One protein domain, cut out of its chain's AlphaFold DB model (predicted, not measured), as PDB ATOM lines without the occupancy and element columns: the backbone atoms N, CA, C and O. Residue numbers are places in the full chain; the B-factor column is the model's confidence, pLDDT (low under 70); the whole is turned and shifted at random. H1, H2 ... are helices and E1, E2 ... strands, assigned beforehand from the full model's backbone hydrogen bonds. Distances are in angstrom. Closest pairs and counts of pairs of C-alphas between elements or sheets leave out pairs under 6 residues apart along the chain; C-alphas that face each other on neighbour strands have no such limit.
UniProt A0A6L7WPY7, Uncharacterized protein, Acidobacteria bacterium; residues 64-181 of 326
ATOM      1  N   SER A  64      81.238  64.892  56.792       77.25
ATOM      2  CA  SER A  64      81.541  63.963  57.869       77.25
ATOM      3  C   SER A  64      80.262  63.410  58.520       77.25
ATOM      4  O   SER A  64      80.123  62.199  58.634       77.25
ATOM      5  N   GLU A  65      79.235  64.231  58.773       76.94
ATOM      6  CA  GLU A  65      77.918  63.739  59.214       76.94
ATOM      7  C   GLU A  65      77.239  62.863  58.160       76.94
ATOM      8  O   GLU A  65      76.608  61.868  58.511       76.94
ATOM      9  N   ARG A  66      77.403  63.164  56.867       78.25
ATOM     10  CA  ARG A  66      76.897  62.297  55.792       78.25
ATOM     11  C   ARG A  66      77.532  60.904  55.861       78.25
ATOM     12  O   ARG A  66      76.827  59.900  55.767       78.25
ATOM     13  N   GLN A  67      78.847  60.838  56.069       80.69
ATOM     14  CA  GLN A  67      79.578  59.580  56.241       80.69
ATOM     15  C   GLN A  67      79.164  58.848  57.525       80.69
ATOM     16  O   GLN A  67      78.892  57.645  57.474       80.69
ATOM     17  N   ALA A  68      79.032  59.551  58.655       80.75
ATOM     18  CA  ALA A  68      78.476  58.973  59.878       80.75
ATOM     19  C   ALA A  68      77.059  58.442  59.663       80.75
ATOM     20  O   ALA A  68      76.761  57.336  60.102       80.75
ATOM     21  N   GLY A  69      76.202  59.182  58.959       80.25
ATOM     22  CA  GLY A  69      74.846  58.772  58.612       80.25
ATOM     23  C   GLY A  69      74.830  57.468  57.817       80.25
ATOM     24  O   GLY A  69      74.089  56.555  58.165       80.25
ATOM     25  N   GLU A  70      75.702  57.325  56.814       84.62
ATOM     26  CA  GLU A  70      75.861  56.076  56.056       84.62
ATOM     27  C   GLU A  70      76.322  54.905  56.938       84.62
ATOM     28  O   GLU A  70      75.781  53.797  56.828       84.62
ATOM     29  N   THR A  71      77.297  55.136  57.824       86.75
ATOM     30  CA  THR A  71      77.749  54.137  58.804       86.75
ATOM     31  C   THR A  71      76.601  53.734  59.730       86.75
ATOM     32  O   THR A  71      76.307  52.546  59.870       86.75
ATOM     33  N   VAL A  72      75.900  54.710  60.309       85.06
ATOM     34  CA  VAL A  72      74.752  54.518  61.201       85.06
ATOM     35  C   VAL A  72      73.659  53.708  60.513       85.06
ATOM     36  O   VAL A  72      73.126  52.762  61.095       85.06
ATOM     37  N   ASP A  73      73.355  54.024  59.258       84.12
ATOM     38  CA  ASP A  73      72.364  53.321  58.452       84.12
ATOM     39  C   ASP A  73      72.745  51.859  58.212       84.12
ATOM     40  O   ASP A  73      71.899  50.966  58.341       84.12
ATOM     41  N   LYS A  74      74.011  51.604  57.856       89.19
ATOM     42  CA  LYS A  74      74.543  50.251  57.644       89.19
ATOM     43  C   LYS A  74      74.448  49.425  58.924       89.19
ATOM     44  O   LYS A  74      73.869  48.337  58.890       89.19
ATOM     45  N   VAL A  75      74.930  49.962  60.048       89.50
ATOM     46  CA  VAL A  75      74.853  49.291  61.355       89.50
ATOM     47  C   VAL A  75      73.404  49.045  61.742       89.50
ATOM     48  O   VAL A  75      73.032  47.919  62.047       89.50
ATOM     49  N   THR A  76      72.548  50.062  61.663       84.62
ATOM     50  CA  THR A  76      71.133  49.943  62.038       84.62
ATOM     51  C   THR A  76      70.428  48.863  61.221       84.62
ATOM     52  O   THR A  76      69.678  48.059  61.776       84.62
ATOM     53  N   LYS A  77      70.658  48.810  59.902       86.94
ATOM     54  CA  LYS A  77      70.086  47.773  59.029       86.94
ATOM     55  C   LYS A  77      70.593  46.381  59.397       86.94
ATOM     56  O   LYS A  77      69.798  45.443  59.370       86.94
ATOM     57  N   HIS A  78      71.874  46.248  59.734       90.88
ATOM     58  CA  HIS A  78      72.457  44.981  60.165       90.88
ATOM     59  C   HIS A  78      71.879  44.525  61.512       90.88
ATOM     60  O   HIS A  78      71.315  43.436  61.602       90.88
ATOM     61  N   LEU A  79      71.914  45.380  62.537       87.44
ATOM     62  CA  LEU A  79      71.447  45.031  63.881       87.44
ATOM     63  C   LEU A  79      69.944  44.731  63.918       87.44
ATOM     64  O   LEU A  79      69.515  43.789  64.574       87.44
ATOM     65  N   LYS A  80      69.123  45.447  63.136       83.81
ATOM     66  CA  LYS A  80      67.690  45.122  62.996       83.81
ATOM     67  C   LYS A  80      67.438  43.718  62.434       83.81
ATOM     68  O   LYS A  80      66.373  43.164  62.685       83.81
ATOM     69  N   ARG A  81      68.373  43.163  61.655       85.75
ATOM     70  CA  ARG A  81      68.270  41.813  61.078       85.75
ATOM     71  C   ARG A  81      68.827  40.739  62.010       85.75
ATOM     72  O   ARG A  81      68.250  39.660  62.072       85.75
ATOM     73  N   ASN A  82      69.916  41.037  62.718       83.69
ATOM     74  CA  ASN A  82      70.744  40.021  63.383       83.69
ATOM     75  C   ASN A  82      70.693  40.072  64.917       83.69
ATOM     76  O   ASN A  82      70.945  39.065  65.585       83.69
ATOM     77  N   THR A  83      70.306  41.216  65.476       70.19
ATOM     78  CA  THR A  83      70.318  41.503  66.915       70.19
ATOM     79  C   THR A  83      68.888  41.601  67.442       70.19
ATOM     80  O   THR A  83      68.491  42.575  68.081       70.19
ATOM     81  N   THR A  84      68.066  40.592  67.139       63.09
ATOM     82  CA  THR A  84      66.764  40.446  67.803       63.09
ATOM     83  C   THR A  84      66.951  39.703  69.124       63.09
ATOM     84  O   THR A  84      67.692  38.727  69.188       63.09
ATOM     85  N   ASN A  85      66.272  40.172  70.175       66.81
ATOM     86  CA  ASN A  85      66.223  39.536  71.496       66.81
ATOM     87  C   ASN A  85      67.573  39.461  72.229       66.81
ATOM     88  O   ASN A  85      68.007  38.380  72.626       66.81
ATOM     89  N   LEU A  86      68.218  40.609  72.470       76.00
ATOM     90  CA  LEU A  86      69.252  40.661  73.507       76.00
ATOM     91  C   LEU A  86      68.651  40.177  74.835       76.00
ATOM     92  O   LEU A  86      67.548  40.582  75.208       76.00
ATOM     93  N   ASN A  87      69.353  39.265  75.511       65.44
ATOM     94  CA  ASN A  87      68.872  38.651  76.742       65.44
ATOM     95  C   ASN A  87      68.738  39.714  77.837       65.44
ATOM     96  O   ASN A  87      69.726  40.229  78.352       65.44
ATOM     97  N   GLY A  88      67.496  40.015  78.209       65.62
ATOM     98  CA  GLY A  88      67.178  40.878  79.336       65.62
ATOM     99  C   GLY A  88      66.065  41.880  79.024       65.62
ATOM    100  O   GLY A  88      65.911  42.326  77.887       65.62
ATOM    101  N   PRO A  89      65.251  42.256  80.024       68.12
ATOM    102  CA  PRO A  89      64.340  43.383  79.874       68.12
ATOM    103  C   PRO A  89      65.155  44.666  79.618       68.12
ATOM    104  O   PRO A  89      66.235  44.831  80.176       68.12
ATOM    105  N   GLY A  90      64.651  45.578  78.786       77.00
ATOM    106  CA  GLY A  90      65.300  46.871  78.522       77.00
ATOM    107  C   GLY A  90      65.258  47.299  77.057       77.00
ATOM    108  O   GLY A  90      64.873  46.526  76.188       77.00
ATOM    109  N   CYS A  91      65.640  48.542  76.783       82.88
ATOM    110  CA  CYS A  91      65.993  49.014  75.445       82.88
ATOM    111  C   CYS A  91      67.497  49.258  75.414       82.88
ATOM    112  O   CYS A  91      68.033  49.824  76.359       82.88
ATOM    113  N   TYR A  92      68.161  48.877  74.337       86.69
ATOM    114  CA  TYR A  92      69.593  49.077  74.181       86.69
ATOM    115  C   TYR A  92      69.843  50.264  73.256       86.69
ATOM    116  O   TYR A  92      69.080  50.510  72.319       86.69
ATOM    117  N   GLU A  93      70.900  51.014  73.516       87.81
ATOM    118  CA  GLU A  93      71.388  52.062  72.631       87.81
ATOM    119  C   GLU A  93      72.864  51.848  72.363       87.81
ATOM    120  O   GLU A  93      73.619  51.513  73.269       87.81
ATOM    121  N   ILE A  94      73.268  52.027  71.116       89.69
ATOM    122  CA  ILE A  94      74.664  52.002  70.719       89.69
ATOM    123  C   ILE A  94      75.050  53.399  70.288       89.69
ATOM    124  O   ILE A  94      74.413  54.002  69.418       89.69
ATOM    125  N   ILE A  95      76.135  53.869  70.877       88.44
ATOM    126  CA  ILE A  95      76.787  55.116  70.535       88.44
ATOM    127  C   ILE A  95      78.087  54.751  69.830       88.44
ATOM    128  O   ILE A  95      78.963  54.098  70.401       88.44
ATOM    129  N   LEU A  96      78.195  55.157  68.570       87.69
ATOM    130  CA  LEU A  96      79.434  55.026  67.812       87.69
ATOM    131  C   LEU A  96      80.308  56.253  68.072       87.69
ATOM    132  O   LEU A  96      79.795  57.373  68.102       87.69
ATOM    133  N   ALA A  97      81.616  56.048  68.243       83.69
ATOM    134  CA  ALA A  97      82.556  57.157  68.328       83.69
ATOM    135  C   ALA A  97      82.519  58.035  67.068       83.69
ATOM    136  O   ALA A  97      82.210  57.578  65.960       83.69
ATOM    137  N   GLN A  98      82.895  59.297  67.259       68.44
ATOM    138  CA  GLN A  98      83.118  60.246  66.179       68.44
ATOM    139  C   GLN A  98      84.127  59.641  65.188       68.44
ATOM    140  O   GLN A  98      85.157  59.107  65.605       68.44
ATOM    141  N   HIS A  99      83.802  59.657  63.893       78.69
ATOM    142  CA  HIS A  99      84.587  59.029  62.817       78.69
ATOM    143  C   HIS A  99      84.582  57.489  62.772       78.69
ATOM    144  O   HIS A  99      85.471  56.885  62.168       78.69
ATOM    145  N   ALA A 100      83.603  56.812  63.378       85.06
ATOM    146  CA  ALA A 100      83.415  55.384  63.133       85.06
ATOM    147  C   ALA A 100      83.137  55.120  61.639       85.06
ATOM    148  O   ALA A 100      82.199  55.665  61.051       85.06
ATOM    149  N   GLN A 101      83.948  54.256  61.026       87.38
ATOM    150  CA  GLN A 101      83.829  53.882  59.619       87.38
ATOM    151  C   GLN A 101      83.653  52.377  59.466       87.38
ATOM    152  O   GLN A 101      84.282  51.584  60.166       87.38
ATOM    153  N   ILE A 102      82.828  51.993  58.494       90.06
ATOM    154  CA  ILE A 102      82.641  50.598  58.097       90.06
ATOM    155  C   ILE A 102      83.110  50.440  56.663       90.06
ATOM    156  O   ILE A 102      82.621  51.120  55.751       90.06
ATOM    157  N   ALA A 103      84.058  49.526  56.472       92.56
ATOM    158  CA  ALA A 103      84.579  49.180  55.165       92.56
ATOM    159  C   ALA A 103      83.451  48.693  54.239       92.56
ATOM    160  O   ALA A 103      82.389  48.255  54.668       92.56
ATOM    161  N   ASN A 104      83.672  48.760  52.931       91.00
ATOM    162  CA  ASN A 104      82.739  48.170  51.974       91.00
ATOM    163  C   ASN A 104      83.082  46.694  51.719       91.00
ATOM    164  O   ASN A 104      84.244  46.289  51.798       91.00
ATOM    165  N   GLY A 105      82.067  45.906  51.354       93.56
ATOM    166  CA  GLY A 105      82.224  44.498  50.987       93.56
ATOM    167  C   GLY A 105      82.557  43.588  52.180       93.56
ATOM    168  O   GLY A 105      82.214  43.929  53.311       93.56
ATOM    169  N   PRO A 106      83.276  42.471  51.954       95.06
ATOM    170  CA  PRO A 106      83.451  41.418  52.960       95.06
ATOM    171  C   PRO A 106      84.071  41.885  54.281       95.06
ATOM    172  O   PRO A 106      83.719  41.386  55.343       95.06
ATOM    173  N   LYS A 107      84.979  42.870  54.235       93.88
ATOM    174  CA  LYS A 107      85.570  43.445  55.452       93.88
ATOM    175  C   LYS A 107      84.533  44.185  56.298       93.88
ATOM    176  O   LYS A 107      84.573  44.086  57.515       93.88
ATOM    177  N   GLY A 108      83.618  44.913  55.657       94.31
ATOM    178  CA  GLY A 108      82.531  45.608  56.345       94.31
ATOM    179  C   GLY A 108      81.533  44.646  56.967       94.31
ATOM    180  O   GLY A 108      81.099  44.860  58.094       94.31
ATOM    181  N   ASP A 109      81.214  43.564  56.255       94.50
ATOM    182  CA  ASP A 109      80.340  42.509  56.771       94.50
ATOM    183  C   ASP A 109      80.958  41.858  58.019       94.50
ATOM    184  O   ASP A 109      80.292  41.756  59.045       94.50
ATOM    185  N   GLN A 110      82.262  41.556  57.983       95.81
ATOM    186  CA  GLN A 110      82.993  41.041  59.142       95.81
ATOM    187  C   GLN A 110      83.006  42.030  60.321       95.81
ATOM    188  O   GLN A 110      82.805  41.618  61.459       95.81
ATOM    189  N   GLN A 111      83.209  43.332  60.076       95.25
ATOM    190  CA  GLN A 111      83.118  44.359  61.127       95.25
ATOM    191  C   GLN A 111      81.726  44.398  61.769       95.25
ATOM    192  O   GLN A 111      81.588  44.587  62.976       95.25
ATOM    193  N   LEU A 112      80.670  44.243  60.975       95.25
ATOM    194  CA  LEU A 112      79.307  44.227  61.493       95.25
ATOM    195  C   LEU A 112      79.024  42.967  62.326       95.25
ATOM    196  O   LEU A 112      78.386  43.072  63.370       95.25
ATOM    197  N   GLU A 113      79.537  41.808  61.908       94.94
ATOM    198  CA  GLU A 113      79.432  40.549  62.658       94.94
ATOM    199  C   GLU A 113      80.164  40.614  64.004       94.94
ATOM    200  O   GLU A 113      79.605  40.216  65.027       94.94
ATOM    201  N   THR A 114      81.381  41.164  64.042       95.56
ATOM    202  CA  THR A 114      82.130  41.320  65.301       95.56
ATOM    203  C   THR A 114      81.479  42.334  66.235       95.56
ATOM    204  O   THR A 114      81.491  42.138  67.450       95.56
ATOM    205  N   LEU A 115      80.858  43.390  65.694       94.62
ATOM    206  CA  LEU A 115      80.036  44.307  66.481       94.62
ATOM    207  C   LEU A 115      78.825  43.588  67.087       94.62
ATOM    208  O   LEU A 115      78.579  43.727  68.282       94.62
ATOM    209  N   ASP A 116      78.066  42.834  66.287       93.56
ATOM    210  CA  ASP A 116      76.897  42.079  66.757       93.56
ATOM    211  C   ASP A 116      77.274  41.077  67.859       93.56
ATOM    212  O   ASP A 116      76.601  41.006  68.890       93.56
ATOM    213  N   GLN A 117      78.391  40.367  67.684       94.00
ATOM    214  CA  GLN A 117      78.923  39.456  68.694       94.00
ATOM    215  C   GLN A 117      79.291  40.195  69.985       94.00
ATOM    216  O   GLN A 117      78.839  39.793  71.059       94.00
ATOM    217  N   TRP A 118      80.026  41.308  69.888       95.25
ATOM    218  CA  TRP A 118      80.384  42.124  71.049       95.25
ATOM    219  C   TRP A 118      79.139  42.621  71.794       95.25
ATOM    220  O   TRP A 118      79.049  42.470  73.007       95.25
ATOM    221  N   ILE A 119      78.122  43.128  71.085       92.88
ATOM    222  CA  ILE A 119      76.862  43.571  71.705       92.88
ATOM    223  C   ILE A 119      76.193  42.420  72.466       92.88
ATOM    224  O   ILE A 119      75.723  42.620  73.585       92.88
ATOM    225  N   LYS A 120      76.126  41.224  71.867       91.50
ATOM    226  CA  LYS A 120      75.492  40.044  72.476       91.50
ATOM    227  C   LYS A 120      76.227  39.583  73.728       91.50
ATOM    228  O   LYS A 120      75.575  39.287  74.731       91.50
ATOM    229  N   GLU A 121      77.553  39.537  73.681       92.62
ATOM    230  CA  GLU A 121      78.400  39.167  74.818       92.62
ATOM    231  C   GLU A 121      78.262  40.178  75.957       92.62
ATOM    232  O   GLU A 121      77.895  39.795  77.071       92.62
ATOM    233  N   THR A 122      78.436  41.467  75.655       92.81
ATOM    234  CA  THR A 122      78.307  42.568  76.616       92.81
ATOM    235  C   THR A 122      76.922  42.582  77.263       92.81
ATOM    236  O   THR A 122      76.794  42.572  78.487       92.81
ATOM    237  N   ALA A 123      75.855  42.516  76.458       90.00
ATOM    238  CA  ALA A 123      74.486  42.526  76.967       90.00
ATOM    239  C   ALA A 123      74.160  41.302  77.841       90.00
ATOM    240  O   ALA A 123      73.416  41.441  78.812       90.00
ATOM    241  N   THR A 124      74.704  40.123  77.514       88.88
ATOM    242  CA  THR A 124      74.494  38.883  78.287       88.88
ATOM    243  C   THR A 124      75.280  38.889  79.601       88.88
ATOM    244  O   THR A 124      74.838  38.286  80.579       88.88
ATOM    245  N   GLY A 125      76.417  39.588  79.647       88.75
ATOM    246  CA  GLY A 125      77.199  39.787  80.868       88.75
ATOM    247  C   GLY A 125      76.522  40.701  81.894       88.75
ATOM    248  O   GLY A 125      76.873  40.679  83.075       88.75
ATOM    249  N   TRP A 126      75.531  41.494  81.481       88.75
ATOM    250  CA  TRP A 126      74.824  42.386  82.390       88.75
ATOM    251  C   TRP A 126      73.776  41.643  83.229       88.75
ATOM    252  O   TRP A 126      73.000  40.845  82.702       88.75
ATOM    253  N   PRO A 127      73.665  41.946  84.539       83.88
ATOM    254  CA  PRO A 127      72.633  41.349  85.380       83.88
ATOM    255  C   PRO A 127      71.230  41.714  84.860       83.88
ATOM    256  O   PRO A 127      71.083  42.724  84.167       83.88
ATOM    257  N   PRO A 128      70.172  40.951  85.190       80.75
ATOM    258  CA  PRO A 128      68.798  41.346  84.877       80.75
ATOM    259  C   PRO A 128      68.479  42.748  85.416       80.75
ATOM    260  O   PRO A 128      69.004  43.126  86.465       80.75
ATOM    261  N   LEU A 129      67.609  43.514  84.735       74.62
ATOM    262  CA  LEU A 129      67.169  44.809  85.272       74.62
ATOM    263  C   LEU A 129      66.569  44.605  86.665       74.62
ATOM    264  O   LEU A 129      65.596  43.864  86.830       74.62
ATOM    265  N   GLY A 130      67.132  45.297  87.653       67.44
ATOM    266  CA  GLY A 130      66.527  45.386  88.972       67.44
ATOM    267  C   GLY A 130      65.199  46.141  88.907       67.44
ATOM    268  O   GLY A 130      64.963  46.961  88.020       67.44
ATOM    269  N   ALA A 131      64.329  45.926  89.894       58.41
ATOM    270  CA  ALA A 131      63.092  46.696  90.058       58.41
ATOM    271  C   ALA A 131      63.325  48.168  90.493       58.41
ATOM    272  O   ALA A 131      62.383  48.827  90.933       58.41
ATOM    273  N   GLY A 132      64.563  48.668  90.388       56.56
ATOM    274  CA  GLY A 132      65.012  49.966  90.888       56.56
ATOM    275  C   GLY A 132      64.268  51.150  90.269       56.56
ATOM    276  O   GLY A 132      63.906  51.160  89.085       56.56
ATOM    277  N   SER A 133      63.999  52.146  91.112       50.53
ATOM    278  CA  SER A 133      63.244  53.340  90.743       50.53
ATOM    279  C   SER A 133      64.122  54.350  89.995       50.53
ATOM    280  O   SER A 133      65.318  54.456  90.248       50.53
ATOM    281  N   ARG A 134      63.496  55.138  89.112       52.00
ATOM    282  CA  ARG A 134      64.042  56.285  88.353       52.00
ATOM    283  C   ARG A 134      65.013  57.202  89.121       52.00
ATOM    284  O   ARG A 134      65.779  57.921  88.495       52.00
ATOM    285  N   TRP A 135      64.938  57.232  90.446       53.22
ATOM    286  CA  TRP A 135      65.628  58.200  91.297       53.22
ATOM    287  C   TRP A 135      67.063  57.815  91.657       53.22
ATOM    288  O   TRP A 135      67.801  58.662  92.149       53.22
ATOM    289  N   GLU A 136      67.461  56.568  91.411       58.53
ATOM    290  CA  GLU A 136      68.799  56.076  91.764       58.53
ATOM    291  C   GLU A 136      69.845  56.345  90.673       58.53
ATOM    292  O   GLU A 136      71.034  56.332  90.977       58.53
ATOM    293  N   ASN A 137      69.425  56.642  89.433       61.44
ATOM    294  CA  ASN A 137      70.338  57.039  88.363       61.44
ATOM    295  C   ASN A 137      69.808  58.258  87.573       61.44
ATOM    296  O   ASN A 137      68.938  58.091  86.711       61.44
ATOM    297  N   PRO A 138      70.306  59.481  87.856       57.31
ATOM    298  CA  PRO A 138      69.880  60.716  87.187       57.31
ATOM    299  C   PRO A 138      70.070  60.682  85.668       57.31
ATOM    300  O   PRO A 138      69.287  61.297  84.944       57.31
ATOM    301  N   ASP A 139      71.065  59.926  85.197       61.00
ATOM    302  CA  ASP A 139      71.451  59.852  83.786       61.00
ATOM    303  C   ASP A 139      70.536  58.924  82.961       61.00
ATOM    304  O   ASP A 139      70.582  58.905  81.732       61.00
ATOM    305  N   GLY A 140      69.638  58.182  83.623       65.00
ATOM    306  CA  GLY A 140      68.515  57.488  82.983       65.00
ATOM    307  C   GLY A 140      68.820  56.132  82.335       65.00
ATOM    308  O   GLY A 140      67.875  55.457  81.916       65.00
ATOM    309  N   PHE A 141      70.080  55.690  82.287       70.88
ATOM    310  CA  PHE A 141      70.467  54.337  81.861       70.88
ATOM    311  C   PHE A 141      70.819  53.437  83.061       70.88
ATOM    312  O   PHE A 141      71.235  53.895  84.116       70.88
ATOM    313  N   ASP A 142      70.605  52.131  82.931       78.81
ATOM    314  CA  ASP A 142      70.879  51.119  83.966       78.81
ATOM    315  C   ASP A 142      72.329  50.603  83.907       78.81
ATOM    316  O   ASP A 142      72.958  50.316  84.932       78.81
ATOM    317  N   ARG A 143      72.863  50.492  82.687       85.62
ATOM    318  CA  ARG A 143      74.226  50.039  82.399       85.62
ATOM    319  C   ARG A 143      74.775  50.752  81.179       85.62
ATOM    320  O   ARG A 143      74.022  51.081  80.263       85.62
ATOM    321  N   GLU A 144      76.084  50.925  81.188       91.44
ATOM    322  CA  GLU A 144      76.878  51.431  80.083       91.44
ATOM    323  C   GLU A 144      78.183  50.642  80.033       91.44
ATOM    324  O   GLU A 144      78.767  50.344  81.076       91.44
ATOM    325  N   GLU A 145      78.625  50.306  78.828       93.50
ATOM    326  CA  GLU A 145      79.943  49.739  78.596       93.50
ATOM    327  C   GLU A 145      80.522  50.256  77.285       93.50
ATOM    328  O   GLU A 145      79.864  50.222  76.244       93.50
ATOM    329  N   THR A 146      81.768  50.715  77.346       94.75
ATOM    330  CA  THR A 146      82.522  51.200  76.192       94.75
ATOM    331  C   THR A 146      83.650  50.226  75.888       94.75
ATOM    332  O   THR A 146      84.511  49.975  76.729       94.75
ATOM    333  N   GLY A 147      83.661  49.685  74.673       95.19
ATOM    334  CA  GLY A 147      84.655  48.723  74.208       95.19
ATOM    335  C   GLY A 147      85.036  48.963  72.754       95.19
ATOM    336  O   GLY A 147      84.467  49.817  72.079       95.19
ATOM    337  N   GLN A 148      86.016  48.214  72.263       95.75
ATOM    338  CA  GLN A 148      86.411  48.234  70.858       95.75
ATOM    339  C   GLN A 148      86.180  46.837  70.278       95.75
ATOM    340  O   GLN A 148      86.991  45.945  70.538       95.75
ATOM    341  N   PRO A 149      85.081  46.613  69.534       94.38
ATOM    342  CA  PRO A 149      84.845  45.327  68.893       94.38
ATOM    343  C   PRO A 149      85.992  44.970  67.938       94.38
ATOM    344  O   PRO A 149      86.657  45.844  67.375       94.38
ATOM    345  N   GLU A 150      86.229  43.676  67.729       93.25
ATOM    346  CA  GLU A 150      87.305  43.230  66.842       93.25
ATOM    347  C   GLU A 150      87.119  43.807  65.427       93.25
ATOM    348  O   GLU A 150      86.004  43.881  64.917       93.25
ATOM    349  N   ASN A 151      88.208  44.227  64.778       91.44
ATOM    350  CA  ASN A 151      88.207  44.881  63.461       91.44
ATOM    351  C   ASN A 151      87.564  46.283  63.410       91.44
ATOM    352  O   ASN A 151      87.456  46.859  62.323       91.44
ATOM    353  N   TRP A 152      87.189  46.878  64.546       92.06
ATOM    354  CA  TRP A 152      86.790  48.285  64.611       92.06
ATOM    355  C   TRP A 152      87.984  49.189  64.891       92.06
ATOM    356  O   TRP A 152      88.874  48.853  65.666       92.06
ATOM    357  N   THR A 153      87.996  50.369  64.277       88.69
ATOM    358  CA  THR A 153      89.035  51.390  64.496       88.69
ATOM    359  C   THR A 153      88.705  52.344  65.639       88.69
ATOM    360  O   THR A 153      89.558  53.128  66.041       88.69
ATOM    361  N   SER A 154      87.469  52.299  66.134       88.88
ATOM    362  CA  SER A 154      86.916  53.297  67.045       88.88
ATOM    363  C   SER A 154      86.161  52.618  68.185       88.88
ATOM    364  O   SER A 154      85.649  51.509  68.020       88.88
ATOM    365  N   MET A 155      86.075  53.294  69.333       92.31
ATOM    366  CA  MET A 155      85.302  52.808  70.477       92.31
ATOM    367  C   MET A 155      83.801  52.790  70.158       92.31
ATOM    368  O   MET A 155      83.277  53.648  69.443       92.31
ATOM    369  N   VAL A 156      83.106  51.823  70.738       92.38
ATOM    370  CA  VAL A 156      81.659  51.650  70.684       92.38
ATOM    371  C   VAL A 156      81.150  51.603  72.115       92.38
ATOM    372  O   VAL A 156      81.704  50.894  72.951       92.38
ATOM    373  N   THR A 157      80.098  52.359  72.404       92.94
ATOM    374  CA  THR A 157      79.442  52.336  73.714       92.94
ATOM    375  C   THR A 157      78.072  51.695  73.582       92.94
ATOM    376  O   THR A 157      77.290  52.095  72.722       92.94
ATOM    377  N   LEU A 158      77.779  50.707  74.421       92.44
ATOM    378  CA  LEU A 158      76.462  50.097  74.567       92.44
ATOM    379  C   LEU A 158      75.849  50.590  75.878       92.44
ATOM    380  O   LEU A 158      76.467  50.484  76.931       92.44
ATOM    381  N   GLN A 159      74.616  51.079  75.825       90.69
ATOM    382  CA  GLN A 159      73.824  51.490  76.980       90.69
ATOM    383  C   GLN A 159      72.546  50.653  77.066       90.69
ATOM    384  O   GLN A 159      71.959  50.301  76.040       90.69
ATOM    385  N   ARG A 160      72.074  50.360  78.283       88.56
ATOM    386  CA  ARG A 160      70.756  49.748  78.536       88.56
ATOM    387  C   ARG A 160      69.864  50.696  79.311       88.56
ATOM    388  O   ARG A 160      70.219  51.151  80.389       88.56
ATOM    389  N   TYR A 161      68.654  50.893  78.814       81.81
ATOM    390  CA  TYR A 161      67.587  51.665  79.436       81.81
ATOM    391  C   TYR A 161      66.483  50.748  79.945       81.81
ATOM    392  O   TYR A 161      66.152  49.737  79.322       81.81
ATOM    393  N   ASN A 162      65.840  51.135  81.041       74.50
ATOM    394  CA  ASN A 162      64.637  50.456  81.507       74.50
ATOM    395  C   ASN A 162      63.416  50.913  80.679       74.50
ATOM    396  O   ASN A 162      63.146  52.106  80.534       74.50
ATOM    397  N   THR A 163      62.675  49.947  80.125       66.94
ATOM    398  CA  THR A 163      61.559  50.174  79.186       66.94
ATOM    399  C   THR A 163      60.395  50.962  79.781       66.94
ATOM    400  O   THR A 163      59.626  51.568  79.040       66.94
ATOM    401  N   LYS A 164      60.260  51.010  81.113       64.19
ATOM    402  CA  LYS A 164      59.241  51.840  81.779       64.19
ATOM    403  C   LYS A 164      59.470  53.340  81.578       64.19
ATOM    404  O   LYS A 164      58.544  54.118  81.790       64.19
ATOM    405  N   TYR A 165      60.677  53.743  81.185       60.97
ATOM    406  CA  TYR A 165      61.078  55.147  81.096       60.97
ATOM    407  C   TYR A 165      61.218  55.655  79.656       60.97
ATOM    408  O   TYR A 165      61.430  56.845  79.451       60.97
ATOM    409  N   THR A 166      60.996  54.807  78.646       57.34
ATOM    410  CA  THR A 166      60.883  55.203  77.227       57.34
ATOM    411  C   THR A 166      59.446  55.602  76.855       57.34
ATOM    412  O   THR A 166      58.945  55.281  75.772       57.34
ATOM    413  N   ILE A 167      58.763  56.304  77.769       42.97
ATOM    414  CA  ILE A 167      57.381  56.774  77.606       42.97
ATOM    415  C   ILE A 167      57.301  57.639  76.341       42.97
ATOM    416  O   ILE A 167      57.964  58.666  76.235       42.97
ATOM    417  N   GLY A 168      56.496  57.197  75.370       50.16
ATOM    418  CA  GLY A 168      56.241  57.901  74.109       50.16
ATOM    419  C   GLY A 168      56.961  57.352  72.874       50.16
ATOM    420  O   GLY A 168      56.659  57.807  71.777       50.16
ATOM    421  N   GLN A 169      57.867  56.372  73.001       52.88
ATOM    422  CA  GLN A 169      58.655  55.893  71.849       52.88
ATOM    423  C   GLN A 169      58.288  54.504  71.297       52.88
ATOM    424  O   GLN A 169      58.980  54.041  70.396       52.88
ATOM    425  N   ASN A 170      57.223  53.839  71.779       54.56
ATOM    426  CA  ASN A 170      56.775  52.513  71.293       54.56
ATOM    427  C   ASN A 170      57.937  51.529  71.021       54.56
ATOM    428  O   ASN A 170      57.952  50.825  70.011       54.56
ATOM    429  N   ARG A 171      58.956  51.508  71.891       63.97
ATOM    430  CA  ARG A 171      60.135  50.655  71.694       63.97
ATOM    431  C   ARG A 171      59.849  49.251  72.219       63.97
ATOM    432  O   ARG A 171      59.465  49.087  73.376       63.97
ATOM    433  N   THR A 172      60.062  48.241  71.382       63.84
ATOM    434  CA  THR A 172      59.986  46.834  71.792       63.84
ATOM    435  C   THR A 172      61.139  46.519  72.755       63.84
ATOM    436  O   THR A 172      62.276  46.893  72.462       63.84
ATOM    437  N   PRO A 173      60.907  45.831  73.890       60.97
ATOM    438  CA  PRO A 173      61.995  45.322  74.722       60.97
ATOM    439  C   PRO A 173      63.020  44.536  73.888       60.97
ATOM    440  O   PRO A 173      62.647  43.802  72.975       60.97
ATOM    441  N   GLY A 174      64.306  44.724  74.172       59.00
ATOM    442  CA  GLY A 174      65.416  44.159  73.404       59.00
ATOM    443  C   GLY A 174      65.770  44.929  72.127       59.00
ATOM    444  O   GLY A 174      66.719  44.547  71.450       59.00
ATOM    445  N   SER A 175      65.057  46.013  71.780       65.81
ATOM    446  CA  SER A 175      65.404  46.837  70.615       65.81
ATOM    447  C   SER A 175      66.721  47.577  70.829       65.81
ATOM    448  O   SER A 175      66.904  48.191  71.883       65.81
ATOM    449  N   VAL A 176      67.556  47.615  69.795       65.38
ATOM    450  CA  VAL A 176      68.767  48.437  69.740       65.38
ATOM    451  C   VAL A 176      68.488  49.713  68.945       65.38
ATOM    452  O   VAL A 176      67.984  49.655  67.822       65.38
ATOM    453  N   VAL A 177      68.811  50.869  69.519       66.06
ATOM    454  CA  VAL A 177      68.788  52.170  68.837       66.06
ATOM    455  C   VAL A 177      70.213  52.644  68.620       66.06
ATOM    456  O   VAL A 177      71.059  52.459  69.482       66.06
ATOM    457  N   LEU A 178      70.497  53.237  67.465       69.81
ATOM    458  CA  LEU A 178      71.818  53.770  67.169       69.81
ATOM    459  C   LEU A 178      71.812  55.293  67.275       69.81
ATOM    460  O   LEU A 178      70.933  55.940  66.704       69.81
ATOM    461  N   ARG A 179      72.823  55.861  67.933       65.50
ATOM    462  CA  ARG A 179      73.175  57.277  67.808       65.50
ATOM    463  C   ARG A 179      74.590  57.395  67.266       65.50
ATOM    464  O   ARG A 179      75.556  57.079  67.951       65.50
ATOM    465  N   GLY A 180      74.706  57.885  66.037       60.38
ATOM    466  CA  GLY A 180      75.935  58.522  65.581       60.38
ATOM    467  C   GLY A 180      75.833  60.005  65.896       60.38
ATOM    468  O   GLY A 180      74.828  60.632  65.565       60.38
ATOM    469  N   ARG A 181      76.840  60.562  66.563       60.31
ATOM    470  CA  ARG A 181      77.027  62.009  66.621       60.31
ATOM    471  C   ARG A 181      78.377  62.299  66.007       60.31
ATOM    472  O   ARG A 181      79.400  61.933  66.573       60.31
TER     473      ARG A 181
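Overview. This is residues 64 to 181 of the 326 residues of an uncharacterized protein of Acidobacteria bacterium (UniProt A0A6L7WPY7). A twisted sheet of four strands has two helices over one face and its other face bare, in two layers, helices on one face of a sheet. H1 runs along edge strand E4, and H2 crosses slantwise over E3. The 118 printed residues hold two named helices and four named strands, in the order H1 E1 H2 E2 E3 E4; the sheet, E2 E3 E1 E4, is mixed, and so is the class, helices and strands. The whole is compact, with a radius of gyration of the C-alphas of 14.3 A, and elongated, spanning 44 by 26 by 23 A.

Arrangement. Start at the hairpin of E2, residues 143 to 147, and E3, residues 156 to 161: antiparallel, with N 145 and O 158 within hydrogen-bond range at 2.9 A. E3 is antiparallel to E1, residues 91 to 96, with N 93 and O 159 at 2.8 A. E1 is parallel to E4, residues 176 to 180, at 26 degrees, with N 94 and O 177 at 2.8 A. The sheet is only just strongly twisted, with C-alphas up to 4.2 A off its best plane. Look for H1, residues 64 to 82, over E4 at a height over the sheet of 8.2 A; their closest C-alphas, of Val 72 and Gly 180, are 6.1 A apart. On the same face H2, residues 106 to 125, is at a height over the sheet of 8.8 A, slantwise to E3 at 40 degrees on the local plane; their closest C-alphas, of Ile 119 and Leu 158, are 7.1 A apart. H1 touches H2 with residues 75 to 82 alone, at a steep tilt of 65 degrees, the closest C-alphas being Val 75 and Leu 112, 6.7 A. E1, H2 and E2 make a split strand-helix-strand unit, two strands running the same way with E3 between them, its crossover left-handed. In H2 every O i to N i+4 pair is within hydrogen-bond range; in H1, 14 of 15 are.

Along the chain. Find C-alpha 64 at (81.541, 63.963, 57.869); from there H1 runs 26.8 A to C-alpha 82. H2 runs 28.6 A to C-alpha 125 at (77.199, 39.787, 80.868). E1 and E3 are 16.6 A each, E2 13.3 A, and E4 13.1 A, ending at C-alpha 180 at (75.935, 58.522, 65.581).

Size, cuts and confidence. The farthest C-alphas, of Gly 105 and Trp 135, are 45.7 A apart. The printed part has no cut; the links H2 to E2 and E3 to E4 are long. Mean pLDDT of the printed part is 79.6, with residues 130 to 140 and 163 to 181 among those under 70.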